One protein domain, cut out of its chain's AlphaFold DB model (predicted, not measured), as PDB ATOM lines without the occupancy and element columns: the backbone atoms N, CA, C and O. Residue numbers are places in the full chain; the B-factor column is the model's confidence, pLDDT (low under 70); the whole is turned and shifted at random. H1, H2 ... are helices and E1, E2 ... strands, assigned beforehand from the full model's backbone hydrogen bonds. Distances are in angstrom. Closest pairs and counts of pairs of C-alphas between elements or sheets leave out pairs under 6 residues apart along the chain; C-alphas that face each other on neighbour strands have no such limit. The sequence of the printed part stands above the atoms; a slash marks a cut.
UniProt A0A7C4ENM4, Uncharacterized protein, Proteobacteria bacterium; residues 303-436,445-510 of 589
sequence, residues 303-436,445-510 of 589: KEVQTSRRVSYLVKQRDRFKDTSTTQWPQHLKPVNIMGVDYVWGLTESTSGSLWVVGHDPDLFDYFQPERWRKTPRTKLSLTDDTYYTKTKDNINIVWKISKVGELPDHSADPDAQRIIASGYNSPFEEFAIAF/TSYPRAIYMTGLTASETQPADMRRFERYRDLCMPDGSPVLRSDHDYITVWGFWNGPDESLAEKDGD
ATOM      1  N   LYS A 303     -36.270   2.329 -27.013       83.38
ATOM      2  CA  LYS A 303     -34.961   2.580 -27.629       83.38
ATOM      3  C   LYS A 303     -34.900   2.079 -29.074       83.38
ATOM      4  O   LYS A 303     -34.326   2.758 -29.931       83.38
ATOM      5  N   GLU A 304     -35.480   0.914 -29.356       84.94
ATOM      6  CA  GLU A 304     -35.577   0.355 -30.709       84.94
ATOM      7  C   GLU A 304     -36.403   1.258 -31.632       84.94
ATOM      8  O   GLU A 304     -35.933   1.630 -32.713       84.94
ATOM      9  N   VAL A 305     -37.584   1.697 -31.182       83.25
ATOM     10  CA  VAL A 305     -38.457   2.613 -31.931       83.25
ATOM     11  C   VAL A 305     -37.754   3.941 -32.205       83.25
ATOM     12  O   VAL A 305     -37.740   4.395 -33.349       83.25
ATOM     13  N   GLN A 306     -37.122   4.552 -31.199       80.50
ATOM     14  CA  GLN A 306     -36.375   5.803 -31.377       80.50
ATOM     15  C   GLN A 306     -35.235   5.647 -32.389       80.50
ATOM     16  O   GLN A 306     -35.057   6.496 -33.263       80.50
ATOM     17  N   THR A 307     -34.484   4.544 -32.312       80.12
ATOM     18  CA  THR A 307     -33.373   4.265 -33.235       80.12
ATOM     19  C   THR A 307     -33.879   4.086 -34.665       80.12
ATOM     20  O   THR A 307     -33.364   4.721 -35.584       80.12
ATOM     21  N   SER A 308     -34.933   3.290 -34.858       84.44
ATOM     22  CA  SER A 308     -35.555   3.073 -36.169       84.44
ATOM     23  C   SER A 308     -36.086   4.378 -36.774       84.44
ATOM     24  O   SER A 308     -35.788   4.704 -37.927       84.44
ATOM     25  N   ARG A 309     -36.801   5.187 -35.979       84.62
ATOM     26  CA  ARG A 309     -37.321   6.487 -36.422       84.62
ATOM     27  C   ARG A 309     -36.206   7.458 -36.785       84.62
ATOM     28  O   ARG A 309     -36.360   8.171 -37.777       84.62
ATOM     29  N   ARG A 310     -35.094   7.467 -36.042       84.94
ATOM     30  CA  ARG A 310     -33.913   8.289 -36.340       84.94
ATOM     31  C   ARG A 310     -33.257   7.897 -37.660       84.94
ATOM     32  O   ARG A 310     -32.961   8.777 -38.460       84.94
ATOM     33  N   VAL A 311     -33.062   6.601 -37.910       85.00
ATOM     34  CA  VAL A 311     -32.497   6.107 -39.179       85.00
ATOM     35  C   VAL A 311     -33.389   6.514 -40.352       85.00
ATOM     36  O   VAL A 311     -32.904   7.099 -41.319       85.00
ATOM     37  N   SER A 312     -34.703   6.298 -40.230       87.31
ATOM     38  CA  SER A 312     -35.684   6.734 -41.234       87.31
ATOM     39  C   SER A 312     -35.621   8.246 -41.480       87.31
ATOM     40  O   SER A 312     -35.604   8.685 -42.628       87.31
ATOM     41  N   TYR A 313     -35.524   9.048 -40.414       90.19
ATOM     42  CA  TYR A 313     -35.358  10.496 -40.524       90.19
ATOM     43  C   TYR A 313     -34.104  10.877 -41.315       90.19
ATOM     44  O   TYR A 313     -34.201  11.705 -42.211       90.19
ATOM     45  N   LEU A 314     -32.943  10.281 -41.023       88.81
ATOM     46  CA  LEU A 314     -31.682  10.638 -41.686       88.81
ATOM     47  C   LEU A 314     -31.739  10.371 -43.195       88.81
ATOM     48  O   LEU A 314     -31.348  11.228 -43.988       88.81
ATOM     49  N   VAL A 315     -32.298   9.225 -43.595       87.81
ATOM     50  CA  VAL A 315     -32.490   8.876 -45.011       87.81
ATOM     51  C   VAL A 315     -33.431   9.867 -45.695       87.81
ATOM     52  O   VAL A 315     -33.091  10.414 -46.744       87.81
ATOM     53  N   LYS A 316     -34.588  10.148 -45.085       90.81
ATOM     54  CA  LYS A 316     -35.572  11.096 -45.627       90.81
ATOM     55  C   LYS A 316     -35.034  12.519 -45.689       90.81
ATOM     56  O   LYS A 316     -35.268  13.227 -46.659       90.81
ATOM     57  N   GLN A 317     -34.266  12.936 -44.687       90.88
ATOM     58  CA  GLN A 317     -33.670  14.263 -44.639       90.88
ATOM     59  C   GLN A 317     -32.634  14.443 -45.753       90.88
ATOM     60  O   GLN A 317     -32.640  15.491 -46.399       90.88
ATOM     61  N   ARG A 318     -31.784  13.440 -46.014       88.94
ATOM     62  CA  ARG A 318     -30.858  13.430 -47.161       88.94
ATOM     63  C   ARG A 318     -31.618  13.545 -48.484       88.94
ATOM     64  O   ARG A 318     -31.269  14.351 -49.339       88.94
ATOM     65  N   ASP A 319     -32.699  12.782 -48.617       90.31
ATOM     66  CA  ASP A 319     -33.453  12.631 -49.864       90.31
ATOM     67  C   ASP A 319     -34.584  13.658 -50.043       90.31
ATOM     68  O   ASP A 319     -35.322  13.593 -51.022       90.31
ATOM     69  N   ARG A 320     -34.695  14.642 -49.143       91.69
ATOM     70  CA  ARG A 320     -35.841  15.563 -49.039       91.69
ATOM     71  C   ARG A 320     -36.154  16.391 -50.283       91.69
ATOM     72  O   ARG A 320     -37.231  16.958 -50.333       91.69
ATOM     73  N   PHE A 321     -35.228  16.526 -51.229       91.88
ATOM     74  CA  PHE A 321     -35.423  17.279 -52.479       91.88
ATOM     75  C   PHE A 321     -35.469  16.377 -53.722       91.88
ATOM     76  O   PHE A 321     -35.429  16.875 -54.846       91.88
ATOM     77  N   LYS A 322     -35.477  15.049 -53.547       89.00
ATOM     78  CA  LYS A 322     -35.692  14.128 -54.668       89.00
ATOM     79  C   LYS A 322     -37.128  14.268 -55.166       89.00
ATOM     80  O   LYS A 322     -38.028  14.534 -54.379       89.00
ATOM     81  N   ASP A 323     -37.320  14.053 -56.465       76.38
ATOM     82  CA  ASP A 323     -38.631  14.160 -57.103       76.38
ATOM     83  C   ASP A 323     -39.655  13.227 -56.432       76.38
ATOM     84  O   ASP A 323     -39.463  12.011 -56.353       76.38
ATOM     85  N   THR A 324     -40.740  13.826 -55.938       65.88
ATOM     86  CA  THR A 324     -41.851  13.163 -55.249       65.88
ATOM     87  C   THR A 324     -43.105  13.068 -56.114       65.88
ATOM     88  O   THR A 324     -44.211  12.937 -55.590       65.88
ATOM     89  N   SER A 325     -42.963  13.078 -57.443       61.22
ATOM     90  CA  SER A 325     -44.073  12.928 -58.400       61.22
ATOM     91  C   SER A 325     -44.966  11.695 -58.169       61.22
ATOM     92  O   SER A 325     -46.120  11.684 -58.599       61.22
ATOM     93  N   THR A 326     -44.487  10.677 -57.445       61.94
ATOM     94  CA  THR A 326     -45.249   9.474 -57.055       61.94
ATOM     95  C   THR A 326     -45.746   9.473 -55.603       61.94
ATOM     96  O   THR A 326     -46.463   8.553 -55.202       61.94
ATOM     97  N   THR A 327     -45.403  10.481 -54.800       67.38
ATOM     98  CA  THR A 327     -45.737  10.532 -53.374       67.38
ATOM     99  C   THR A 327     -47.208  10.874 -53.167       67.38
ATOM    100  O   THR A 327     -47.710  11.896 -53.632       67.38
ATOM    101  N   GLN A 328     -47.914  10.028 -52.416       73.31
ATOM    102  CA  GLN A 328     -49.289  10.298 -52.016       73.31
ATOM    103  C   GLN A 328     -49.308  11.326 -50.876       73.31
ATOM    104  O   GLN A 328     -48.913  11.029 -49.750       73.31
ATOM    105  N   TRP A 329     -49.786  12.537 -51.163       77.69
ATOM    106  CA  TRP A 329     -49.832  13.623 -50.183       77.69
ATOM    107  C   TRP A 329     -50.984  13.449 -49.182       77.69
ATOM    108  O   TRP A 329     -52.134  13.253 -49.597       77.69
ATOM    109  N   PRO A 330     -50.723  13.551 -47.865       78.06
ATOM    110  CA  PRO A 330     -51.785  13.660 -46.870       78.06
ATOM    111  C   PRO A 330     -52.624  14.923 -47.104       78.06
ATOM    112  O   PRO A 330     -52.071  15.988 -47.348       78.06
ATOM    113  N   GLN A 331     -53.952  14.835 -46.973       74.94
ATOM    114  CA  GLN A 331     -54.860  15.961 -47.267       74.94
ATOM    115  C   GLN A 331     -54.600  17.226 -46.428       74.94
ATOM    116  O   GLN A 331     -54.899  18.327 -46.882       74.94
ATOM    117  N   HIS A 332     -54.060  17.079 -45.214       73.00
ATOM    118  CA  HIS A 332     -53.737  18.200 -44.322       73.00
ATOM    119  C   HIS A 332     -52.391  18.870 -44.626       73.00
ATOM    120  O   HIS A 332     -52.068  19.868 -43.987       73.00
ATOM    121  N   LEU A 333     -51.607  18.334 -45.569       86.50
ATOM    122  CA  LEU A 333     -50.309  18.878 -45.957       86.50
ATOM    123  C   LEU A 333     -50.353  19.376 -47.397       86.50
ATOM    124  O   LEU A 333     -50.952  18.743 -48.267       86.50
ATOM    125  N   LYS A 334     -49.687  20.500 -47.666       89.25
ATOM    126  CA  LYS A 334     -49.560  21.042 -49.022       89.25
ATOM    127  C   LYS A 334     -48.105  21.394 -49.332       89.25
ATOM    128  O   LYS A 334     -47.431  21.946 -48.461       89.25
ATOM    129  N   PRO A 335     -47.624  21.130 -50.556       93.00
ATOM    130  CA  PRO A 335     -46.366  21.696 -51.020       93.00
ATOM    131  C   PRO A 335     -46.532  23.203 -51.237       93.00
ATOM    132  O   PRO A 335     -47.526  23.643 -51.817       93.00
ATOM    133  N   VAL A 336     -45.563  23.995 -50.787       95.00
ATOM    134  CA  VAL A 336     -45.514  25.445 -51.010       95.00
ATOM    135  C   VAL A 336     -44.089  25.881 -51.334       95.00
ATOM    136  O   VAL A 336     -43.136  25.338 -50.785       95.00
ATOM    137  N   ASN A 337     -43.940  26.885 -52.197       96.06
ATOM    138  CA  ASN A 337     -42.660  27.547 -52.438       96.06
ATOM    139  C   ASN A 337     -42.730  28.966 -51.874       96.06
ATOM    140  O   ASN A 337     -43.608  29.742 -52.249       96.06
ATOM    141  N   ILE A 338     -41.824  29.293 -50.955       96.81
ATOM    142  CA  ILE A 338     -41.768  30.601 -50.302       96.81
ATOM    143  C   ILE A 338     -40.352  31.137 -50.483       96.81
ATOM    144  O   ILE A 338     -39.387  30.515 -50.048       96.81
ATOM    145  N   MET A 339     -40.227  32.286 -51.154       94.94
ATOM    146  CA  MET A 339     -38.938  32.937 -51.440       94.94
ATOM    147  C   MET A 339     -37.903  32.008 -52.117       94.94
ATOM    148  O   MET A 339     -36.703  32.119 -51.870       94.94
ATOM    149  N   GLY A 340     -38.357  31.082 -52.973       94.00
ATOM    150  CA  GLY A 340     -37.482  30.148 -53.688       94.00
ATOM    151  C   GLY A 340     -37.008  28.950 -52.857       94.00
ATOM    152  O   GLY A 340     -36.069  28.266 -53.267       94.00
ATOM    153  N   VAL A 341     -37.634  28.697 -51.704       96.94
ATOM    154  CA  VAL A 341     -37.426  27.502 -50.879       96.94
ATOM    155  C   VAL A 341     -38.709  26.676 -50.874       96.94
ATOM    156  O   VAL A 341     -39.794  27.210 -50.639       96.94
ATOM    157  N   ASP A 342     -38.578  25.376 -51.133       96.44
ATOM    158  CA  ASP A 342     -39.701  24.442 -51.103       96.44
ATOM    159  C   ASP A 342     -39.957  23.928 -49.688       96.44
ATOM    160  O   ASP A 342     -39.027  23.537 -48.968       96.44
ATOM    161  N   TYR A 343     -41.232  23.893 -49.313       97.12
ATOM    162  CA  TYR A 343     -41.696  23.412 -48.025       97.12
ATOM    163  C   TYR A 343     -42.894  22.473 -48.160       97.12
ATOM    164  O   TYR A 343     -43.779  22.656 -48.996       97.12
ATOM    165  N   VAL A 344     -42.984  21.541 -47.219       94.75
ATOM    166  CA  VAL A 344     -44.218  20.882 -46.801       94.75
ATOM    167  C   VAL A 344     -44.861  21.748 -45.721       94.75
ATOM    168  O   VAL A 344     -44.299  21.909 -44.636       94.75
ATOM    169  N   TRP A 345     -46.038  22.298 -46.001       93.88
ATOM    170  CA  TRP A 345     -46.800  23.112 -45.057       93.88
ATOM    171  C   TRP A 345     -48.009  22.367 -44.492       93.88
ATOM    172  O   TRP A 345     -48.696  21.650 -45.221       93.88
ATOM    173  N   GLY A 346     -48.296  22.597 -43.211       86.88
ATOM    174  CA  GLY A 346     -49.494  22.122 -42.531       86.88
ATOM    175  C   GLY A 346     -49.735  22.844 -41.206       86.88
ATOM    176  O   GLY A 346     -48.835  23.468 -40.637       86.88
ATOM    177  N   LEU A 347     -50.963  22.740 -40.703       80.12
ATOM    178  CA  LEU A 347     -51.331  23.254 -39.386       80.12
ATOM    179  C   LEU A 347     -50.835  22.314 -38.283       80.12
ATOM    180  O   LEU A 347     -50.897  21.091 -38.413       80.12
ATOM    181  N   THR A 348     -50.398  22.883 -37.164       73.88
ATOM    182  CA  THR A 348     -50.081  22.133 -35.945       73.88
ATOM    183  C   THR A 348     -51.281  22.211 -35.009       73.88
ATOM    184  O   THR A 348     -51.360  23.077 -34.140       73.88
ATOM    185  N   GLU A 349     -52.265  21.333 -35.219       59.59
ATOM    186  CA  GLU A 349     -53.584  21.405 -34.563       59.59
ATOM    187  C   GLU A 349     -53.525  21.411 -33.023       59.59
ATOM    188  O   GLU A 349     -54.334  22.065 -32.373       59.59
ATOM    189  N   SER A 350     -52.528  20.750 -32.436       53.03
ATOM    190  CA  SER A 350     -52.215  20.766 -30.999       53.03
ATOM    191  C   SER A 350     -51.967  22.168 -30.437       53.03
ATOM    192  O   SER A 350     -52.367  22.487 -29.320       53.03
ATOM    193  N   THR A 351     -51.312  23.026 -31.214       58.94
ATOM    194  CA  THR A 351     -50.955  24.390 -30.811       58.94
ATOM    195  C   THR A 351     -51.766  25.454 -31.523       58.94
ATOM    196  O   THR A 351     -51.636  26.623 -31.174       58.94
ATOM    197  N   SER A 352     -52.571  25.062 -32.519       66.94
ATOM    198  CA  SER A 352     -53.195  25.950 -33.509       66.94
ATOM    199  C   SER A 352     -52.189  26.793 -34.313       66.94
ATOM    200  O   SER A 352     -52.540  27.843 -34.840       66.94
ATOM    201  N   GLY A 353     -50.924  26.364 -34.374       77.00
ATOM    202  CA  GLY A 353     -49.852  27.028 -35.121       77.00
ATOM    203  C   GLY A 353     -49.734  26.550 -36.571       77.00
ATOM    204  O   GLY A 353     -50.554  25.777 -37.069       77.00
ATOM    205  N   SER A 354     -48.681  26.999 -37.254       88.81
ATOM    206  CA  SER A 354     -48.337  26.562 -38.616       88.81
ATOM    207  C   SER A 354     -46.893  26.088 -38.687       88.81
ATOM    208  O   SER A 354     -46.007  26.681 -38.072       88.81
ATOM    209  N   LEU A 355     -46.651  25.021 -39.445       92.62
ATOM    210  CA  LEU A 355     -45.331  24.427 -39.625       92.62
ATOM    211  C   LEU A 355     -44.998  24.341 -41.114       92.62
ATOM    212  O   LEU A 355     -45.812  23.893 -41.921       92.62
ATOM    213  N   TRP A 356     -43.776  24.735 -41.456       97.12
ATOM    214  CA  TRP A 356     -43.191  24.604 -42.785       97.12
ATOM    215  C   TRP A 356     -41.917  23.778 -42.669       97.12
ATOM    216  O   TRP A 356     -40.939  24.232 -42.079       97.12
ATOM    217  N   VAL A 357     -41.915  22.568 -43.219       97.50
ATOM    218  CA  VAL A 357     -40.748  21.680 -43.231       97.50
ATOM    219  C   VAL A 357     -40.077  21.742 -44.589       97.50
ATOM    220  O   VAL A 357     -40.732  21.578 -45.606       97.50
ATOM    221  N   VAL A 358     -38.774  21.987 -44.610       97.56
ATOM    222  CA  VAL A 358     -37.998  22.192 -45.836       97.56
ATOM    223  C   VAL A 358     -37.895  20.894 -46.641       97.56
ATOM    224  O   VAL A 358     -37.402  19.886 -46.127       97.56
ATOM    225  N   GLY A 359     -38.280  20.947 -47.918       94.88
ATOM    226  CA  GLY A 359     -38.222  19.830 -48.862       94.88
ATOM    227  C   GLY A 359     -39.581  19.437 -49.447       94.88
ATOM    228  O   GLY A 359     -40.565  20.166 -49.357       94.88
ATOM    229  N   HIS A 360     -39.605  18.259 -50.065       93.94
ATOM    230  CA  HIS A 360     -40.714  17.676 -50.822       93.94
ATOM    231  C   HIS A 360     -41.276  16.393 -50.188       93.94
ATOM    232  O   HIS A 360     -42.246  15.850 -50.714       93.94
ATOM    233  N   ASP A 361     -40.684  15.888 -49.094       91.50
ATOM    234  CA  ASP A 361     -41.134  14.665 -48.405       91.50
ATOM    235  C   ASP A 361     -42.123  14.994 -47.262       91.50
ATOM    236  O   ASP A 361     -41.696  15.489 -46.210       91.50
ATOM    237  N   PRO A 362     -43.433  14.701 -47.413       89.12
ATOM    238  CA  PRO A 362     -44.435  14.971 -46.385       89.12
ATOM    239  C   PRO A 362     -44.238  14.166 -45.093       89.12
ATOM    240  O   PRO A 362     -44.701  14.598 -44.038       89.12
ATOM    241  N   ASP A 363     -43.519  13.040 -45.120       87.25
ATOM    242  CA  ASP A 363     -43.266  12.244 -43.915       87.25
ATOM    243  C   ASP A 363     -42.297  12.942 -42.948       87.25
ATOM    244  O   ASP A 363     -42.275  12.624 -41.755       87.25
ATOM    245  N   LEU A 364     -41.513  13.919 -43.426       90.88
ATOM    246  CA  LEU A 364     -40.661  14.737 -42.560       90.88
ATOM    247  C   LEU A 364     -41.477  15.655 -41.642       90.88
ATOM    248  O   LEU A 364     -40.991  16.001 -40.564       90.88
ATOM    249  N   PHE A 365     -42.715  16.006 -42.017       90.12
ATOM    250  CA  PHE A 365     -43.579  16.901 -41.238       90.12
ATOM    251  C   PHE A 365     -43.723  16.441 -39.784       90.12
ATOM    252  O   PHE A 365     -43.566  17.221 -38.843       90.12
ATOM    253  N   ASP A 366     -43.930  15.137 -39.597       84.12
ATOM    254  CA  ASP A 366     -44.152  14.526 -38.292       84.12
ATOM    255  C   ASP A 366     -42.949  14.700 -37.343       84.12
ATOM    256  O   ASP A 366     -43.139  14.876 -36.143       84.12
ATOM    257  N   TYR A 367     -41.717  14.721 -37.863       87.88
ATOM    258  CA  TYR A 367     -40.494  14.860 -37.062       87.88
ATOM    259  C   TYR A 367     -40.274  16.271 -36.506       87.88
ATOM    260  O   TYR A 367     -39.603  16.427 -35.482       87.88
ATOM    261  N   PHE A 368     -40.850  17.287 -37.152       90.56
ATOM    262  CA  PHE A 368     -40.657  18.691 -36.789       90.56
ATOM    263  C   PHE A 368     -41.847  19.317 -36.068       90.56
ATOM    264  O   PHE A 368     -41.760  20.489 -35.693       90.56
ATOM    265  N   GLN A 369     -42.909  18.549 -35.796       84.12
ATOM    266  CA  GLN A 369     -44.001  19.020 -34.947       84.12
ATOM    267  C   GLN A 369     -43.441  19.559 -33.613       84.12
ATOM    268  O   GLN A 369     -42.563  18.920 -33.015       84.12
ATOM    269  N   PRO A 370     -43.880  20.744 -33.147       74.81
ATOM    270  CA  PRO A 370     -43.250  21.477 -32.043       74.81
ATOM    271  C   PRO A 370     -43.192  20.675 -30.740       74.81
ATOM    272  O   PRO A 370     -42.280  20.839 -29.926       74.81
ATOM    273  N   GLU A 371     -44.104  19.732 -30.546       68.62
ATOM    274  CA  GLU A 371     -44.112  18.836 -29.400       68.62
ATOM    275  C   GLU A 371     -42.864  17.981 -29.352       68.62
ATOM    276  O   GLU A 371     -42.482  17.545 -28.276       68.62
ATOM    277  N   ARG A 372     -42.235  17.680 -30.487       74.94
ATOM    278  CA  ARG A 372     -41.069  16.794 -30.550       74.94
ATOM    279  C   ARG A 372     -39.805  17.385 -29.960       74.94
ATOM    280  O   ARG A 372     -38.881  16.620 -29.692       74.94
ATOM    281  N   TRP A 373     -39.773  18.698 -29.739       79.44
ATOM    282  CA  TRP A 373     -38.532  19.386 -29.397       79.44
ATOM    283  C   TRP A 373     -38.660  20.691 -28.606       79.44
ATOM    284  O   TRP A 373     -37.698  21.114 -27.971       79.44
ATOM    285  N   ARG A 374     -39.812  21.371 -28.602       71.69
ATOM    286  CA  ARG A 374     -39.920  22.695 -27.959       71.69
ATOM    287  C   ARG A 374     -39.729  22.629 -26.445       71.69
ATOM    288  O   ARG A 374     -39.291  23.598 -25.826       71.69
ATOM    289  N   LYS A 375     -40.071  21.485 -25.850       67.12
ATOM    290  CA  LYS A 375     -40.082  21.279 -24.400       67.12
ATOM    291  C   LYS A 375     -39.169  20.135 -23.931       67.12
ATOM    292  O   LYS A 375     -39.200  19.767 -22.760       67.12
ATOM    293  N   THR A 376     -38.341  19.595 -24.824       67.69
ATOM    294  CA  THR A 376     -37.271  18.661 -24.462       67.69
ATOM    295  C   THR A 376     -36.152  19.403 -23.717       67.69
ATOM    296  O   THR A 376     -35.995  20.619 -23.890       67.69
ATOM    297  N   PRO A 377     -35.349  18.710 -22.884       76.12
ATOM    298  CA  PRO A 377     -34.177  19.310 -22.257       76.12
ATOM    299  C   PRO A 377     -33.297  20.001 -23.302       76.12
ATOM    300  O   PRO A 377     -32.980  19.434 -24.351       76.12
ATOM    301  N   ARG A 378     -32.933  21.256 -23.038       81.94
ATOM    302  CA  ARG A 378     -32.246  22.112 -24.006       81.94
ATOM    303  C   ARG A 378     -31.072  22.834 -23.374       81.94
ATOM    304  O   ARG A 378     -31.114  23.206 -22.203       81.94
ATOM    305  N   THR A 379     -30.050  23.081 -24.177       84.25
ATOM    306  CA  THR A 379     -28.866  23.848 -23.791       84.25
ATOM    307  C   THR A 379     -28.859  25.149 -24.572       84.25
ATOM    308  O   THR A 379     -28.913  25.129 -25.801       84.25
ATOM    309  N   LYS A 380     -28.800  26.289 -23.878       82.62
ATOM    310  CA  LYS A 380     -28.663  27.591 -24.542       82.62
ATOM    311  C   LYS A 380     -27.268  27.684 -25.173       82.62
ATOM    312  O   LYS A 380     -26.275  27.421 -24.497       82.62
ATOM    313  N   LEU A 381     -27.201  28.010 -26.463       81.75
ATOM    314  CA  LEU A 381     -25.947  28.084 -27.224       81.75
ATOM    315  C   LEU A 381     -25.391  29.508 -27.328       81.75
ATOM    316  O   LEU A 381     -24.178  29.681 -27.456       81.75
ATOM    317  N   SER A 382     -26.263  30.516 -27.279       72.56
ATOM    318  CA  SER A 382     -25.889  31.932 -27.320       72.56
ATOM    319  C   SER A 382     -26.175  32.602 -25.976       72.56
ATOM    320  O   SER A 382     -27.153  32.285 -25.301       72.56
ATOM    321  N   LEU A 383     -25.303  33.523 -25.564       65.88
ATOM    322  CA  LEU A 383     -25.539  34.355 -24.382       65.88
ATOM    323  C   LEU A 383     -26.559  35.461 -24.680       65.88
ATOM    324  O   LEU A 383     -27.300  35.857 -23.786       65.88
ATOM    325  N   THR A 384     -26.592  35.933 -25.928       65.56
ATOM    326  CA  THR A 384     -27.379  37.092 -26.371       65.56
ATOM    327  C   THR A 384     -28.635  36.706 -27.137       65.56
ATOM    328  O   THR A 384     -29.593  37.465 -27.136       65.56
ATOM    329  N   ASP A 385     -28.644  35.532 -27.770       71.94
ATOM    330  CA  ASP A 385     -29.752  35.082 -28.615       71.94
ATOM    331  C   ASP A 385     -30.459  33.887 -27.989       71.94
ATOM    332  O   ASP A 385     -29.840  33.035 -27.337       71.94
ATOM    333  N   ASP A 386     -31.756  33.778 -28.244       78.62
ATOM    334  CA  ASP A 386     -32.569  32.641 -27.831       78.62
ATOM    335  C   ASP A 386     -32.429  31.479 -28.818       78.62
ATOM    336  O   ASP A 386     -33.378  31.024 -29.456       78.62
ATOM    337  N   THR A 387     -31.185  30.998 -28.906       84.75
ATOM    338  CA  THR A 387     -30.754  29.842 -29.695       84.75
ATOM    339  C   THR A 387     -30.434  28.675 -28.768       84.75
ATOM    340  O   THR A 387     -29.594  28.781 -27.865       84.75
ATOM    341  N   TYR A 388     -31.061  27.531 -29.021       83.62
ATOM    342  CA  TYR A 388     -30.995  26.353 -28.167       83.62
ATOM    343  C   TYR A 388     -30.637  25.104 -28.961       83.62
ATOM    344  O   TYR A 388     -31.218  24.820 -30.004       83.62
ATOM    345  N   TYR A 389     -29.721  24.310 -28.418       89.38
ATOM    346  CA  TYR A 389     -29.541  22.919 -28.806       89.38
ATOM    347  C   TYR A 389     -30.541  22.052 -28.050       89.38
ATOM    348  O   TYR A 389     -30.726  22.217 -26.840       89.38
ATOM    349  N   THR A 390     -31.138  21.089 -28.741       84.69
ATOM    350  CA  THR A 390     -31.875  20.014 -28.093       84.69
ATOM    351  C   THR A 390     -31.802  18.731 -28.905       84.69
ATOM    352  O   THR A 390     -31.467  18.718 -30.092       84.69
ATOM    353  N   LYS A 391     -32.143  17.640 -28.235       86.31
ATOM    354  CA  LYS A 391     -32.342  16.336 -28.835       86.31
ATOM    355  C   LYS A 391     -33.841  16.055 -28.835       86.31
ATOM    356  O   LYS A 391     -34.467  16.102 -27.776       86.31
ATOM    357  N   THR A 392     -34.410  15.834 -30.018       82.75
ATOM    358  CA  THR A 392     -35.839  15.538 -30.175       82.75
ATOM    359  C   THR A 392     -36.184  14.187 -29.541       82.75
ATOM    360  O   THR A 392     -35.301  13.391 -29.211       82.75
ATOM    361  N   LYS A 393     -37.480  13.880 -29.439       70.75
ATOM    362  CA  LYS A 393     -37.969  12.553 -29.007       70.75
ATOM    363  C   LYS A 393     -37.455  11.392 -29.846       70.75
ATOM    364  O   LYS A 393     -37.283  10.299 -29.332       70.75
ATOM    365  N   ASP A 394     -37.203  11.632 -31.127       79.00
ATOM    366  CA  ASP A 394     -36.662  10.630 -32.043       79.00
ATOM    367  C   ASP A 394     -35.126  10.597 -31.985       79.00
ATOM    368  O   ASP A 394     -34.476  10.123 -32.912       79.00
ATOM    369  N   ASN A 395     -34.521  11.144 -30.921       81.88
ATOM    370  CA  ASN A 395     -33.073  11.202 -30.719       81.88
ATOM    371  C   ASN A 395     -32.340  11.983 -31.838       81.88
ATOM    372  O   ASN A 395     -31.162  11.747 -32.113       81.88
ATOM    373  N   ILE A 396     -33.028  12.934 -32.482       88.25
ATOM    374  CA  ILE A 396     -32.469  13.787 -33.541       88.25
ATOM    375  C   ILE A 396     -31.856  15.030 -32.900       88.25
ATOM    376  O   ILE A 396     -32.494  15.701 -32.094       88.25
ATOM    377  N   ASN A 397     -30.622  15.366 -33.269       90.00
ATOM    378  CA  ASN A 397     -29.975  16.591 -32.807       90.00
ATOM    379  C   ASN A 397     -30.428  17.772 -33.674       90.00
ATOM    380  O   ASN A 397     -30.220  17.764 -34.889       90.00
ATOM    381  N   ILE A 398     -31.004  18.799 -33.052       93.56
ATOM    382  CA  ILE A 398     -31.409  20.027 -33.741       93.56
ATOM    383  C   ILE A 398     -30.989  21.267 -32.951       93.56
ATOM    384  O   ILE A 398     -30.762  21.224 -31.739       93.56
ATOM    385  N   VAL A 399     -30.903  22.387 -33.659       92.56
ATOM    386  CA  VAL A 399     -30.766  23.719 -33.077       92.56
ATOM    387  C   VAL A 399     -32.015  24.496 -33.433       92.56
ATOM    388  O   VAL A 399     -32.396  24.528 -34.595       92.56
ATOM    389  N   TRP A 400     -32.657  25.127 -32.466       92.06
ATOM    390  CA  TRP A 400     -33.799  25.985 -32.742       92.06
ATOM    391  C   TRP A 400     -33.591  27.372 -32.155       92.06
ATOM    392  O   TRP A 400     -32.897  27.536 -31.149       92.06
ATOM    393  N   LYS A 401     -34.167  28.373 -32.814       89.25
ATOM    394  CA  LYS A 401     -33.937  29.787 -32.535       89.25
ATOM    395  C   LYS A 401     -35.236  30.569 -32.659       89.25
ATOM    396  O   LYS A 401     -35.971  30.379 -33.628       89.25
ATOM    397  N   ILE A 402     -35.513  31.435 -31.689       86.38
ATOM    398  CA  ILE A 402     -36.635  32.380 -31.772       86.38
ATOM    399  C   ILE A 402     -36.263  33.472 -32.780       86.38
ATOM    400  O   ILE A 402     -35.181  34.051 -32.692       86.38
ATOM    401  N   SER A 403     -37.124  33.698 -33.770       87.25
ATOM    402  CA  SER A 403     -36.937  34.765 -34.749       87.25
ATOM    403  C   SER A 403     -37.219  36.114 -34.100       87.25
ATOM    404  O   SER A 403     -38.214  36.260 -33.400       87.25
ATOM    405  N   LYS A 404     -36.369  37.098 -34.394       88.19
ATOM    406  CA  LYS A 404     -36.516  38.486 -33.938       88.19
ATOM    407  C   LYS A 404     -37.277  39.359 -34.938       88.19
ATOM    408  O   LYS A 404     -37.186  40.586 -34.902       88.19
ATOM    409  N   VAL A 405     -37.971  38.750 -35.901       87.94
ATOM    410  CA  VAL A 405     -38.788  39.497 -36.861       87.94
ATOM    411  C   VAL A 405     -39.840  40.305 -36.100       87.94
ATOM    412  O   VAL A 405     -40.579  39.762 -35.287       87.94
ATOM    413  N   GLY A 406     -39.886  41.615 -36.336       85.44
ATOM    414  CA  GLY A 406     -40.756  42.516 -35.579       85.44
ATOM    415  C   GLY A 406     -40.110  43.202 -34.377       85.44
ATOM    416  O   GLY A 406     -40.717  44.110 -33.812       85.44
ATOM    417  N   GLU A 407     -38.884  42.834 -34.009       86.25
ATOM    418  CA  GLU A 407     -38.089  43.547 -33.011       86.25
ATOM    419  C   GLU A 407     -37.202  44.613 -33.671       86.25
ATOM    420  O   GLU A 407     -36.727  44.451 -34.797       86.25
ATOM    421  N   LEU A 408     -36.922  45.696 -32.941       84.38
ATOM    422  CA  LEU A 408     -35.896  46.658 -33.337       84.38
ATOM    423  C   LEU A 408     -34.521  46.171 -32.853       84.38
ATOM    424  O   LEU A 408     -34.374  45.870 -31.667       84.38
ATOM    425  N   PRO A 409     -33.497  46.114 -33.723       83.06
ATOM    426  CA  PRO A 409     -32.151  45.751 -33.293       83.06
ATOM    427  C   PRO A 409     -31.589  46.751 -32.266       83.06
ATOM    428  O   PRO A 409     -31.445  47.936 -32.569       83.06
ATOM    429  N   ASP A 410     -31.212  46.281 -31.072       74.56
ATOM    430  CA  ASP A 410     -30.504  47.095 -30.075       74.56
ATOM    431  C   ASP A 410     -28.988  47.024 -30.307       74.56
ATOM    432  O   ASP A 410     -28.294  46.122 -29.836       74.56
ATOM    433  N   HIS A 411     -28.486  47.974 -31.096       70.62
ATOM    434  CA  HIS A 411     -27.076  48.076 -31.478       70.62
ATOM    435  C   HIS A 411     -26.491  49.457 -31.172       70.62
ATOM    436  O   HIS A 411     -25.639  49.943 -31.902       70.62
ATOM    437  N   SER A 412     -26.922  50.105 -30.087       62.94
ATOM    438  CA  SER A 412     -26.512  51.483 -29.746       62.94
ATOM    439  C   SER A 412     -24.990  51.722 -29.670       62.94
ATOM    440  O   SER A 412     -24.546  52.853 -29.853       62.94
ATOM    441  N   ALA A 413     -24.188  50.677 -29.441       65.94
ATOM    442  CA  ALA A 413     -22.725  50.741 -29.375       65.94
ATOM    443  C   ALA A 413     -21.996  50.395 -30.695       65.94
ATOM    444  O   ALA A 413     -20.764  50.395 -30.722       65.94
ATOM    445  N   ASP A 414     -22.719  50.060 -31.769       72.50
ATOM    446  CA  ASP A 414     -22.138  49.626 -33.045       72.50
ATOM    447  C   ASP A 414     -21.867  50.828 -33.979       72.50
ATOM    448  O   ASP A 414     -22.759  51.659 -34.168       72.50
ATOM    449  N   PRO A 415     -20.679  50.953 -34.603       71.25
ATOM    450  CA  PRO A 415     -20.423  51.986 -35.610       71.25
ATOM    451  C   PRO A 415     -21.431  51.989 -36.771       71.25
ATOM    452  O   PRO A 415     -21.716  53.047 -37.329       71.25
ATOM    453  N   ASP A 416     -21.998  50.826 -37.109       77.88
ATOM    454  CA  ASP A 416     -23.005  50.659 -38.161       77.88
ATOM    455  C   ASP A 416     -24.451  50.625 -37.612       77.88
ATOM    456  O   ASP A 416     -25.386  50.280 -38.343       77.88
ATOM    457  N   ALA A 417     -24.679  51.031 -36.352       80.69
ATOM    458  CA  ALA A 417     -25.981  50.976 -35.668       80.69
ATOM    459  C   ALA A 417     -27.138  51.508 -36.519       80.69
ATOM    460  O   ALA A 417     -28.194  50.883 -36.616       80.69
ATOM    461  N   GLN A 418     -26.935  52.647 -37.185       82.25
ATOM    462  CA  GLN A 418     -27.969  53.279 -37.999       82.25
ATOM    463  C   GLN A 418     -28.352  52.419 -39.214       82.25
ATOM    464  O   GLN A 418     -29.532  52.323 -39.545       82.25
ATOM    465  N   ARG A 419     -27.383  51.745 -39.848       84.00
ATOM    466  CA  ARG A 419     -27.629  50.816 -40.965       84.00
ATOM    467  C   ARG A 419     -28.307  49.536 -40.485       84.00
ATOM    468  O   ARG A 419     -29.214  49.055 -41.160       84.00
ATOM    469  N   ILE A 420     -27.911  49.020 -39.321       84.50
ATOM    470  CA  ILE A 420     -28.518  47.833 -38.701       84.50
ATOM    471  C   ILE A 420     -29.991  48.109 -38.366       84.50
ATOM    472  O   ILE A 420     -30.875  47.375 -38.807       84.50
ATOM    473  N   ILE A 421     -30.273  49.218 -37.678       85.19
ATOM    474  CA  ILE A 421     -31.637  49.649 -37.338       85.19
ATOM    475  C   ILE A 421     -32.452  49.926 -38.608       85.19
ATOM    476  O   ILE A 421     -33.615  49.534 -38.693       85.19
ATOM    477  N   ALA A 422     -31.864  50.558 -39.631       85.62
ATOM    478  CA  ALA A 422     -32.544  50.816 -40.902       85.62
ATOM    479  C   ALA A 422     -32.876  49.531 -41.687       85.62
ATOM    480  O   ALA A 422     -33.877  49.502 -42.400       85.62
ATOM    481  N   SER A 423     -32.074  48.474 -41.546       86.50
ATOM    482  CA  SER A 423     -32.322  47.180 -42.195       86.50
ATOM    483  C   SER A 423     -33.363  46.334 -41.453       86.50
ATOM    484  O   SER A 423     -34.191  45.680 -42.103       86.50
ATOM    485  N   GLY A 424     -33.324  46.360 -40.116       90.06
ATOM    486  CA  GLY A 424     -34.103  45.474 -39.252       90.06
ATOM    487  C   GLY A 424     -33.613  44.022 -39.298       90.06
ATOM    488  O   GLY A 424     -32.683  43.686 -40.038       90.06
ATOM    489  N   TYR A 425     -34.254  43.163 -38.504       91.69
ATOM    490  CA  TYR A 425     -34.035  41.720 -38.565       91.69
ATOM    491  C   TYR A 425     -34.765  41.092 -39.755       91.69
ATOM    492  O   TYR A 425     -35.877  41.487 -40.113       91.69
ATOM    493  N   ASN A 426     -34.142  40.084 -40.357       95.62
ATOM    494  CA  ASN A 426     -34.758  39.267 -41.390       95.62
ATOM    495  C   ASN A 426     -35.889  38.400 -40.829       95.62
ATOM    496  O   ASN A 426     -35.846  37.926 -39.693       95.62
ATOM    497  N   SER A 427     -36.896  38.160 -41.666       95.88
ATOM    498  CA  SER A 427     -37.914  37.147 -41.413       95.88
ATOM    499  C   SER A 427     -37.306  35.735 -41.448       95.88
ATOM    500  O   SER A 427     -36.305  35.505 -42.135       95.88
ATOM    501  N   PRO A 428     -37.924  34.741 -40.784       95.75
ATOM    502  CA  PRO A 428     -37.425  33.362 -40.804       95.75
ATOM    503  C   PRO A 428     -37.350  32.769 -42.225       95.75
ATOM    504  O   PRO A 428     -36.478  31.950 -42.512       95.75
ATOM    505  N   PHE A 429     -38.237  33.201 -43.128       97.75
ATOM    506  CA  PHE A 429     -38.246  32.774 -44.529       97.75
ATOM    507  C   PHE A 429     -37.098  33.404 -45.331       97.75
ATOM    508  O   PHE A 429     -36.475  32.717 -46.140       97.75
ATOM    509  N   GLU A 430     -36.757  34.671 -45.065       97.06
ATOM    510  CA  GLU A 430     -35.563  35.303 -45.639       97.06
ATOM    511  C   GLU A 430     -34.286  34.606 -45.171       97.06
ATOM    512  O   GLU A 430     -33.442  34.294 -46.008       97.06
ATOM    513  N   GLU A 431     -34.148  34.315 -43.870       97.44
ATOM    514  CA  GLU A 431     -32.969  33.614 -43.335       97.44
ATOM    515  C   GLU A 431     -32.737  32.278 -44.062       97.44
ATOM    516  O   GLU A 431     -31.611  31.961 -44.454       97.44
ATOM    517  N   PHE A 432     -33.805  31.509 -44.300       98.00
ATOM    518  CA  PHE A 432     -33.722  30.234 -45.016       98.00
ATOM    519  C   PHE A 432     -33.391  30.432 -46.498       98.00
ATOM    520  O   PHE A 432     -32.530  29.727 -47.026       98.00
ATOM    521  N   ALA A 433     -34.029  31.396 -47.168       97.12
ATOM    522  CA  ALA A 433     -33.759  31.700 -48.572       97.12
ATOM    523  C   ALA A 433     -32.302  32.132 -48.798       97.12
ATOM    524  O   ALA A 433     -31.659  31.658 -49.735       97.12
ATOM    525  N   ILE A 434     -31.765  32.973 -47.909       97.00
ATOM    526  CA  ILE A 434     -30.365  33.410 -47.922       97.00
ATOM    527  C   ILE A 434     -29.433  32.213 -47.724       97.00
ATOM    528  O   ILE A 434     -28.495  32.038 -48.499       97.00
ATOM    529  N   ALA A 435     -29.706  31.352 -46.737       97.00
ATOM    530  CA  ALA A 435     -28.888  30.166 -46.496       97.00
ATOM    531  C   ALA A 435     -28.821  29.256 -47.738       97.00
ATOM    532  O   ALA A 435     -27.742  28.816 -48.133       97.00
ATOM    533  N   PHE A 436     -29.958  29.015 -48.403       96.00
ATOM    534  CA  PHE A 436     -29.992  28.236 -49.644       96.00
ATOM    535  C   PHE A 436     -29.284  28.915 -50.815       96.00
ATOM    536  O   PHE A 436     -28.649  28.233 -51.619       96.00
ATOM    537  N   THR A 445     -23.327  26.602 -45.215       94.31
ATOM    538  CA  THR A 445     -24.186  27.129 -44.144       94.31
ATOM    539  C   THR A 445     -24.628  26.034 -43.174       94.31
ATOM    540  O   THR A 445     -24.485  24.842 -43.446       94.31
ATOM    541  N   SER A 446     -25.191  26.421 -42.026       91.31
ATOM    542  CA  SER A 446     -26.048  25.528 -41.245       91.31
ATOM    543  C   SER A 446     -27.287  25.145 -42.055       91.31
ATOM    544  O   SER A 446     -27.757  25.922 -42.884       91.31
ATOM    545  N   TYR A 447     -27.828  23.954 -41.799       89.81
ATOM    546  CA  TYR A 447     -28.896  23.380 -42.618       89.81
ATOM    547  C   TYR A 447     -30.282  23.822 -42.141       89.81
ATOM    548  O   TYR A 447     -30.661  23.457 -41.024       89.81
ATOM    549  N   PRO A 448     -31.062  24.546 -42.958       95.94
ATOM    550  CA  PRO A 448     -32.455  24.838 -42.639       95.94
ATOM    551  C   PRO A 448     -33.284  23.546 -42.594       95.94
ATOM    552  O   PRO A 448     -33.126  22.678 -43.457       95.94
ATOM    553  N   ARG A 449     -34.160  23.399 -41.590       96.94
ATOM    554  CA  ARG A 449     -35.021  22.209 -41.433       96.94
ATOM    555  C   ARG A 449     -36.499  22.541 -41.425       96.94
ATOM    556  O   ARG A 449     -37.249  21.950 -42.192       96.94
ATOM    557  N   ALA A 450     -36.916  23.463 -40.565       97.94
ATOM    558  CA  ALA A 450     -38.318  23.834 -40.451       97.94
ATOM    559  C   ALA A 450     -38.498  25.241 -39.878       97.94
ATOM    560  O   ALA A 450     -37.633  25.745 -39.165       97.94
ATOM    561  N   ILE A 451     -39.641  25.852 -40.161       97.56
ATOM    562  CA  ILE A 451     -40.113  27.090 -39.539       97.56
ATOM    563  C   ILE A 451     -41.428  26.759 -38.848       97.56
ATOM    564  O   ILE A 451     -42.287  26.113 -39.439       97.56
ATOM    565  N   TYR A 452     -41.583  27.191 -37.606       92.56
ATOM    566  CA  TYR A 452     -42.797  27.016 -36.825       92.56
ATOM    567  C   TYR A 452     -43.321  28.378 -36.369       92.56
ATOM    568  O   TYR A 452     -42.616  29.104 -35.673       92.56
ATOM    569  N   MET A 453     -44.551  28.708 -36.747       89.00
ATOM    570  CA  MET A 453     -45.304  29.854 -36.236       89.00
ATOM    571  C   MET A 453     -46.169  29.380 -35.072       89.00
ATOM    572  O   MET A 453     -46.896  28.389 -35.200       89.00
ATOM    573  N   THR A 454     -46.101  30.069 -33.934       74.00
ATOM    574  CA  THR A 454     -46.940  29.745 -32.775       74.00
ATOM    575  C   THR A 454     -48.421  29.893 -33.118       74.00
ATOM    576  O   THR A 454     -48.765  30.652 -34.010       74.00
ATOM    577  N   GLY A 455     -49.311  29.167 -32.435       64.62
ATOM    578  CA  GLY A 455     -50.761  29.379 -32.589       64.62
ATOM    579  C   GLY A 455     -51.394  30.264 -31.520       64.62
ATOM    580  O   GLY A 455     -52.538  30.679 -31.657       64.62
ATOM    581  N   LEU A 456     -50.659  30.566 -30.444       59.38
ATOM    582  CA  LEU A 456     -51.014  31.675 -29.565       59.38
ATOM    583  C   LEU A 456     -50.562  32.960 -30.244       59.38
ATOM    584  O   LEU A 456     -49.403  33.039 -30.670       59.38
ATOM    585  N   THR A 457     -51.461  33.939 -30.302       55.03
ATOM    586  CA  THR A 457     -51.085  35.287 -30.696       55.03
ATOM    587  C   THR A 457     -50.078  35.827 -29.681       55.03
ATOM    588  O   THR A 457     -50.268  35.648 -28.470       55.03
ATOM    589  N   ALA A 458     -49.006  36.458 -30.156       48.69
ATOM    590  CA  ALA A 458     -48.107  37.233 -29.311       48.69
ATOM    591  C   ALA A 458     -48.921  38.274 -28.510       48.69
ATOM    592  O   ALA A 458     -50.063  38.581 -28.859       48.69
ATOM    593  N   SER A 459     -48.360  38.759 -27.395       47.84
ATOM    594  CA  SER A 459     -48.934  39.810 -26.530       47.84
ATOM    595  C   SER A 459     -49.725  40.872 -27.320       47.84
ATOM    596  O   SER A 459     -49.302  41.235 -28.409       47.84
ATOM    597  N   GLU A 460     -50.812  41.432 -26.762       47.44
ATOM    598  CA  GLU A 460     -51.696  42.448 -27.395       47.44
ATOM    599  C   GLU A 460     -50.974  43.706 -27.947       47.44
ATOM    600  O   GLU A 460     -51.573  44.554 -28.607       47.44
ATOM    601  N   THR A 461     -49.678  43.843 -27.681       55.50
ATOM    602  CA  THR A 461     -48.767  44.841 -28.243       55.50
ATOM    603  C   THR A 461     -48.330  44.498 -29.666       55.50
ATOM    604  O   THR A 461     -47.726  43.455 -29.902       55.50
ATOM    605  N   GLN A 462     -48.554  45.430 -30.596       69.69
ATOM    606  CA  GLN A 462     -48.019  45.355 -31.958       69.69
ATOM    607  C   GLN A 462     -46.484  45.206 -31.969       69.69
ATOM    608  O   GLN A 462     -45.822  45.765 -31.087       69.69
ATOM    609  N   PRO A 463     -45.908  44.511 -32.973       80.38
ATOM    610  CA  PRO A 463     -44.461  44.463 -33.164       80.38
ATOM    611  C   PRO A 463     -43.840  45.860 -33.249       80.38
ATOM    612  O   PRO A 463     -44.431  46.782 -33.812       80.38
ATOM    613  N   ALA A 464     -42.623  46.005 -32.728       84.38
ATOM    614  CA  ALA A 464     -41.886  47.267 -32.756       84.38
ATOM    615  C   ALA A 464     -41.417  47.653 -34.173       84.38
ATOM    616  O   ALA A 464     -41.226  48.833 -34.458       84.38
ATOM    617  N   ASP A 465     -41.237  46.670 -35.060       88.38
ATOM    618  CA  ASP A 465     -40.812  46.862 -36.447       88.38
ATOM    619  C   ASP A 465     -41.769  46.186 -37.446       88.38
ATOM    620  O   ASP A 465     -41.719  44.979 -37.681       88.38
ATOM    621  N   MET A 466     -42.625  46.978 -38.094       91.38
ATOM    622  CA  MET A 466     -43.622  46.469 -39.045       91.38
ATOM    623  C   MET A 466     -43.090  46.251 -40.471       91.38
ATOM    624  O   MET A 466     -43.763  45.623 -41.292       91.38
ATOM    625  N   ARG A 467     -41.867  46.703 -40.785       93.19
ATOM    626  CA  ARG A 467     -41.381  46.822 -42.175       93.19
ATOM    627  C   ARG A 467     -41.372  45.499 -42.938       93.19
ATOM    628  O   ARG A 467     -41.692  45.472 -44.124       93.19
ATOM    629  N   ARG A 468     -40.995  44.387 -42.290       93.62
ATOM    630  CA  ARG A 468     -40.981  43.058 -42.937       93.62
ATOM    631  C   ARG A 468     -42.387  42.508 -43.168       93.62
ATOM    632  O   ARG A 468     -42.627  41.929 -44.227       93.62
ATOM    633  N   PHE A 469     -43.313  42.742 -42.241       92.50
ATOM    634  CA  PHE A 469     -44.720  42.365 -42.403       92.50
ATOM    635  C   PHE A 469     -45.371  43.138 -43.554       92.50
ATOM    636  O   PHE A 469     -46.069  42.550 -44.372       92.50
ATOM    637  N   GLU A 470     -45.079  44.434 -43.677       93.69
ATOM    638  CA  GLU A 470     -45.570  45.271 -44.776       93.69
ATOM    639  C   GLU A 470     -44.955  44.879 -46.122       93.69
ATOM    640  O   GLU A 470     -45.674  44.733 -47.109       93.69
ATOM    641  N   ARG A 471     -43.632  44.657 -46.163       93.50
ATOM    642  CA  ARG A 471     -42.907  44.276 -47.385       93.50
ATOM    643  C   ARG A 471     -43.409  42.966 -47.989       93.50
ATOM    644  O   ARG A 471     -43.426  42.836 -49.209       93.50
ATOM    645  N   TYR A 472     -43.776  42.000 -47.149       94.00
ATOM    646  CA  TYR A 472     -44.209  40.666 -47.574       94.00
ATOM    647  C   TYR A 472     -45.710  40.428 -47.390       94.00
ATOM    648  O   TYR A 472     -46.146  39.280 -47.387       94.00
ATOM    649  N   ARG A 473     -46.512  41.494 -47.279       92.56
ATOM    650  CA  ARG A 473     -47.960  41.398 -47.034       92.56
ATOM    651  C   ARG A 473     -48.729  40.603 -48.092       92.56
ATOM    652  O   ARG A 473     -49.744  39.999 -47.768       92.56
ATOM    653  N   ASP A 474     -48.246  40.623 -49.334       92.81
ATOM    654  CA  ASP A 474     -48.888  39.971 -50.484       92.81
ATOM    655  C   ASP A 474     -48.384  38.533 -50.695       92.81
ATOM    656  O   ASP A 474     -48.849  37.820 -51.585       92.81
ATOM    657  N   LEU A 475     -47.419  38.090 -49.883       93.56
ATOM    658  CA  LEU A 475     -46.942  36.717 -49.896       93.56
ATOM    659  C   LEU A 475     -47.906  35.859 -49.068       93.56
ATOM    660  O   LEU A 475     -47.834  35.839 -47.838       93.56
ATOM    661  N   CYS A 476     -48.811  35.161 -49.752       92.38
ATOM    662  CA  CYS A 476     -49.875  34.380 -49.125       92.38
ATOM    663  C   CYS A 476     -49.661  32.863 -49.233       92.38
ATOM    664  O   CYS A 476     -49.059  32.345 -50.173       92.38
ATOM    665  N   MET A 477     -50.220  32.150 -48.262       89.06
ATOM    666  CA  MET A 477     -50.396  30.705 -48.242       89.06
ATOM    667  C   MET A 477     -51.492  30.269 -49.236       89.06
ATOM    668  O   MET A 477     -52.318  31.089 -49.644       89.06
ATOM    669  N   PRO A 478     -51.579  28.971 -49.602       81.50
ATOM    670  CA  PRO A 478     -52.610  28.468 -50.518       81.50
ATOM    671  C   PRO A 478     -54.060  28.656 -50.049       81.50
ATOM    672  O   PRO A 478     -54.979  28.468 -50.837       81.50
ATOM    673  N   ASP A 479     -54.283  28.948 -48.767       78.12
ATOM    674  CA  ASP A 479     -55.598  29.278 -48.205       78.12
ATOM    675  C   ASP A 479     -55.901  30.790 -48.203       78.12
ATOM    676  O   ASP A 479     -56.954  31.206 -47.727       78.12
ATOM    677  N   GLY A 480     -54.994  31.610 -48.742       84.88
ATOM    678  CA  GLY A 480     -55.106  33.065 -48.813       84.88
ATOM    679  C   GLY A 480     -54.586  33.812 -47.582       84.88
ATOM    680  O   GLY A 480     -54.518  35.039 -47.617       84.88
ATOM    681  N   SER A 481     -54.193  33.115 -46.510       85.19
ATOM    682  CA  SER A 481     -53.623  33.760 -45.321       85.19
ATOM    683  C   SER A 481     -52.197  34.283 -45.578       85.19
ATOM    684  O   SER A 481     -51.465  33.673 -46.355       85.19
ATOM    685  N   PRO A 482     -51.751  35.395 -44.957       91.31
ATOM    686  CA  PRO A 482     -50.374  35.871 -45.115       91.31
ATOM    687  C   PRO A 482     -49.349  34.871 -44.566       91.31
ATOM    688  O   PRO A 482     -49.546  34.312 -43.486       91.31
ATOM    689  N   VAL A 483     -48.220  34.698 -45.263       92.81
ATOM    690  CA  VAL A 483     -47.083  33.878 -44.800       92.81
ATOM    691  C   VAL A 483     -46.501  34.429 -43.495       92.81
ATOM    692  O   VAL A 483     -46.200  33.675 -42.567       92.81
ATOM    693  N   LEU A 484     -46.338  35.753 -43.429       92.25
ATOM    694  CA  LEU A 484     -45.770  36.453 -42.285       92.25
ATOM    695  C   LEU A 484     -46.862  37.271 -41.587       92.25
ATOM    696  O   LEU A 484     -47.390  38.228 -42.151       92.25
ATOM    697  N   ARG A 485     -47.198  36.895 -40.353       88.12
ATOM    698  CA  ARG A 485     -48.255  37.506 -39.554       88.12
ATOM    699  C   ARG A 485     -47.667  38.212 -38.339       88.12
ATOM    700  O   ARG A 485     -46.885  37.626 -37.600       88.12
ATOM    701  N   SER A 486     -48.068  39.462 -38.124       84.94
ATOM    702  CA  SER A 486     -47.556  40.318 -37.043       84.94
ATOM    703  C   SER A 486     -48.080  39.954 -35.656       84.94
ATOM    704  O   SER A 486     -47.590  40.469 -34.662       84.94
ATOM    705  N   ASP A 487     -49.107  39.112 -35.587       75.19
ATOM    706  CA  ASP A 487     -49.738  38.671 -34.349       75.19
ATOM    707  C   ASP A 487     -49.138  37.367 -33.807       75.19
ATOM    708  O   ASP A 487     -49.659  36.860 -32.828       75.19
ATOM    709  N   HIS A 488     -48.075  36.808 -34.399       79.94
ATOM    710  CA  HIS A 488     -47.496  35.526 -33.977       79.94
ATOM    711  C   HIS A 488     -45.968  35.553 -33.904       79.94
ATOM    712  O   HIS A 488     -45.304  36.253 -34.667       79.94
ATOM    713  N   ASP A 489     -45.422  34.702 -33.033       82.31
ATOM    714  CA  ASP A 489     -43.986  34.463 -32.944       82.31
ATOM    715  C   ASP A 489     -43.558  33.343 -33.896       82.31
ATOM    716  O   ASP A 489     -44.292  32.378 -34.147       82.31
ATOM    717  N   TYR A 490     -42.311  33.421 -34.356       88.00
ATOM    718  CA  TYR A 490     -41.714  32.428 -35.242       88.00
ATOM    719  C   TYR A 490     -40.486  31.778 -34.609       88.00
ATOM    720  O   TYR A 490     -39.646  32.432 -33.997       88.00
ATOM    721  N   ILE A 491     -40.349  30.469 -34.801       90.38
ATOM    722  CA  ILE A 491     -39.196  29.679 -34.376       90.38
ATOM    723  C   ILE A 491     -38.606  28.988 -35.603       90.38
ATOM    724  O   ILE A 491     -39.306  28.278 -36.324       90.38
ATOM    725  N   THR A 492     -37.308  29.165 -35.829       95.00
ATOM    726  CA  THR A 492     -36.568  28.448 -36.871       95.00
ATOM    727  C   THR A 492     -35.899  27.213 -36.284       95.00
ATOM    728  O   THR A 492     -35.358  27.246 -35.180       95.00
ATOM    729  N   VAL A 493     -35.931  26.110 -37.027       95.81
ATOM    730  CA  VAL A 493     -35.271  24.846 -36.700       95.81
ATOM    731  C   VAL A 493     -34.194  24.571 -37.742       95.81
ATOM    732  O   VAL A 493     -34.452  24.533 -38.946       95.81
ATOM    733  N   TRP A 494     -32.987  24.335 -37.250       95.06
ATOM    734  CA  TRP A 494     -31.763  24.088 -37.992       95.06
ATOM    735  C   TRP A 494     -31.196  22.712 -37.631       95.06
ATOM    736  O   TRP A 494     -31.361  22.211 -36.514       95.06
ATOM    737  N   GLY A 495     -30.493  22.087 -38.572       91.44
ATOM    738  CA  GLY A 495     -29.740  20.866 -38.314       91.44
ATOM    739  C   GLY A 495     -28.597  21.145 -37.343       91.44
ATOM    740  O   GLY A 495     -27.858  22.114 -37.517       91.44
ATOM    741  N   PHE A 496     -28.434  20.295 -36.329       87.50
ATOM    742  CA  PHE A 496     -27.244  20.355 -35.490       87.50
ATOM    743  C   PHE A 496     -26.015  19.957 -36.309       87.50
ATOM    744  O   PHE A 496     -26.035  18.951 -37.012       87.50
ATOM    745  N   TRP A 497     -24.942  20.742 -36.217       84.56
ATOM    746  CA  TRP A 497     -23.713  20.444 -36.941       84.56
ATOM    747  C   TRP A 497     -22.923  19.333 -36.238       84.56
ATOM    748  O   TRP A 497     -22.180  19.585 -35.289       84.56
ATOM    749  N   ASN A 498     -23.088  18.106 -36.731       77.31
ATOM    750  CA  ASN A 498     -22.291  16.932 -36.371       77.31
ATOM    751  C   ASN A 498     -21.746  16.170 -37.594       77.31
ATOM    752  O   ASN A 498     -21.261  15.049 -37.455       77.31
ATOM    753  N   GLY A 499     -21.811  16.789 -38.774       71.69
ATOM    754  CA  GLY A 499     -21.440  16.213 -40.063       71.69
ATOM    755  C   GLY A 499     -22.472  16.539 -41.148       71.69
ATOM    756  O   GLY A 499     -23.526  17.102 -40.839       71.69
ATOM    757  N   PRO A 500     -22.165  16.246 -42.421       69.50
ATOM    758  CA  PRO A 500     -23.137  16.335 -43.506       69.50
ATOM    759  C   PRO A 500     -24.198  15.227 -43.383       69.50
ATOM    760  O   PRO A 500     -23.925  14.153 -42.840       69.50
ATOM    761  N   ASP A 501     -25.408  15.490 -43.886       70.44
ATOM    762  CA  ASP A 501     -26.551  14.570 -43.767       70.44
ATOM    763  C   ASP A 501     -26.264  13.212 -44.420       70.44
ATOM    764  O   ASP A 501     -26.687  12.175 -43.914       70.44
ATOM    765  N   GLU A 502     -25.501  13.215 -45.511       69.44
ATOM    766  CA  GLU A 502     -25.083  12.033 -46.258       69.44
ATOM    767  C   GLU A 502     -24.257  11.087 -45.381       69.44
ATOM    768  O   GLU A 502     -24.578   9.904 -45.273       69.44
ATOM    769  N   SER A 503     -23.243  11.615 -44.686       65.62
ATOM    770  CA  SER A 503     -22.394  10.810 -43.801       65.62
ATOM    771  C   SER A 503     -23.171  10.268 -42.603       65.62
ATOM    772  O   SER A 503     -22.969   9.120 -42.211       65.62
ATOM    773  N   LEU A 504     -24.090  11.065 -42.048       68.25
ATOM    774  CA  LEU A 504     -24.944  10.631 -40.940       68.25
ATOM    775  C   LEU A 504     -25.919   9.526 -41.369       68.25
ATOM    776  O   LEU A 504     -26.204   8.633 -40.575       68.25
ATOM    777  N   ALA A 505     -26.417   9.568 -42.608       62.16
ATOM    778  CA  ALA A 505     -27.301   8.541 -43.155       62.16
ATOM    779  C   ALA A 505     -26.581   7.210 -43.444       62.16
ATOM    780  O   ALA A 505     -27.218   6.160 -43.386       62.16
ATOM    781  N   GLU A 506     -25.276   7.231 -43.744       60.91
ATOM    782  CA  GLU A 506     -24.482   6.025 -44.022       60.91
ATOM    783  C   GLU A 506     -23.966   5.328 -42.755       60.91
ATOM    784  O   GLU A 506     -24.021   4.099 -42.663       60.91
ATOM    785  N   LYS A 507     -23.453   6.085 -41.774       60.94
ATOM    786  CA  LYS A 507     -22.942   5.545 -40.503       60.94
ATOM    787  C   LYS A 507     -23.215   6.495 -39.339       60.94
ATOM    788  O   LYS A 507     -22.648   7.580 -39.246       60.94
ATOM    789  N   ASP A 508     -23.997   6.022 -38.373       54.91
ATOM    790  CA  ASP A 508     -24.254   6.722 -37.112       54.91
ATOM    791  C   ASP A 508     -23.041   6.579 -36.162       54.91
ATOM    792  O   ASP A 508     -23.062   5.758 -35.247       54.91
ATOM    793  N   GLY A 509     -21.934   7.302 -36.396       55.72
ATOM    794  CA  GLY A 509     -20.729   7.126 -35.561       55.72
ATOM    795  C   GLY A 509     -19.597   8.152 -35.674       55.72
ATOM    796  O   GLY A 509     -19.019   8.507 -34.647       55.72
ATOM    797  N   ASP A 510     -19.292   8.672 -36.864       55.66
ATOM    798  CA  ASP A 510     -18.165   9.603 -37.050       55.66
ATOM    799  C   ASP A 510     -18.631  11.061 -36.939       55.66
ATOM    800  O   ASP A 510     -18.775  11.781 -37.926       55.66
TER     801      ASP A 510
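AT A GLANCE: This is residues 303 to 436 and 445 to 510 of the 589 residues of an uncharacterized protein of Proteobacteria bacterium (UniProt A0A7C4ENM4). One strongly twisted sheet of eight strands runs through the core, with H4 packed on one face, where the sheet curls round it, and H2 on the other face. H1 and H6 pack together at one end of the longest axis, while H3 and H5, joined to the sheet by loops, lie toward the other end. The printed part has 200 residues with six named helices and eight named strands, in the order H1 E1 E2 E3 H2 E4 E5 E6 H3 H4 E7 H5 E8 H6. The sheet's order is E1 E2 E3 E7 E8 E6 E5 E4, all antiparallel, and the class is mixed, helices and strands. The whole is compact, with a radius of gyration of the C-alphas of 17.4 A and spans of 51 by 38 by 29 A.

HOW THE PARTS SIT: H1, residues 303 to 319, touches H6, residues 501 to 506, with residues 311 to 318 alone; their closest C-alphas, those of Leu 314 and Ala 505, are 5.1 A apart, and they run opposite ways at a steep tilt of 54 degrees. With residues 313 to 317 alone H1 touches H2, residues 362 to 368; the closest C-alphas, those of Lys 316 and Leu 364, are 7.0 A apart. E1, residues 333 to 338, E2, residues 341 to 348, and E3, residues 353 to 358, form a meander, each strand the antiparallel neighbour of the one before. In the hairpin of E1 and E2, N 336 and O 343 are 2.9 A apart; in that of E2 and E3, N 344 and O 357 are 2.8 A apart. H2 is on the sheet at a height of 7.7 A, only just over E3, on which 3 of its 7 C-alphas fall; it runs across the strands, at 64 degrees to E3 on the local plane. E4, residues 378 to 380, E5, residues 387 to 391, and E6, residues 397 to 402, form a second meander, with N 389 and O 379 at 2.9 A and N 388 and O 400 at 2.8 A. H3, residues 417 to 423, is not on the sheet and is apart from H4, residues 428 to 436. H4 and H2 are on opposite faces, in three layers, helices on both faces of a sheet. E7, residues 448 to 457, comes closest to H4 with the C-alphas of Pro 448 and Phe 432, 6.0 A apart. E7 is the neighbour of E3, with N 356 and O 451 at 2.9 A, and of E8, residues 488 to 495, with N 452 and O 491 at 2.8 A. E8 is also the neighbour of E6, with N 494 and O 399 at 2.7 A. H5, residues 467 to 471, touches no helix and is not on the sheet. In H1, H3, H4, H5 and H6 every O i to N i+4 pair is within hydrogen-bond range; H2 has 0 of 3, but 3 of 4 O i to N i+3 pairs.

IN THESE COORDINATES: H1 begins at C-alpha 303, (-34.961, 2.580, -27.629), and is 24.4 A long. E2 measures 20.3 A, E7 24.5 A and E8 23.4 A. H4 begins at C-alpha 428, (-37.425, 33.362, -40.804), and is 12.6 A long. H6 ends at C-alpha 506, (-24.482, 6.025, -44.022).

THE WHOLE: The two C-alphas farthest apart, those of Thr 326 and Ala 413, are 54.6 A apart. Residues 437 to 444 are not printed, and C-alphas 436 and 445 are 8.1 A apart across the cut. Of the links that are printed whole, H1 to E1, E6 to H3 and H5 to E8 are long. The mean pLDDT of the printed part is 82.9; 33 residues are under 70, among them residues 455 to 462 and 502 to 510.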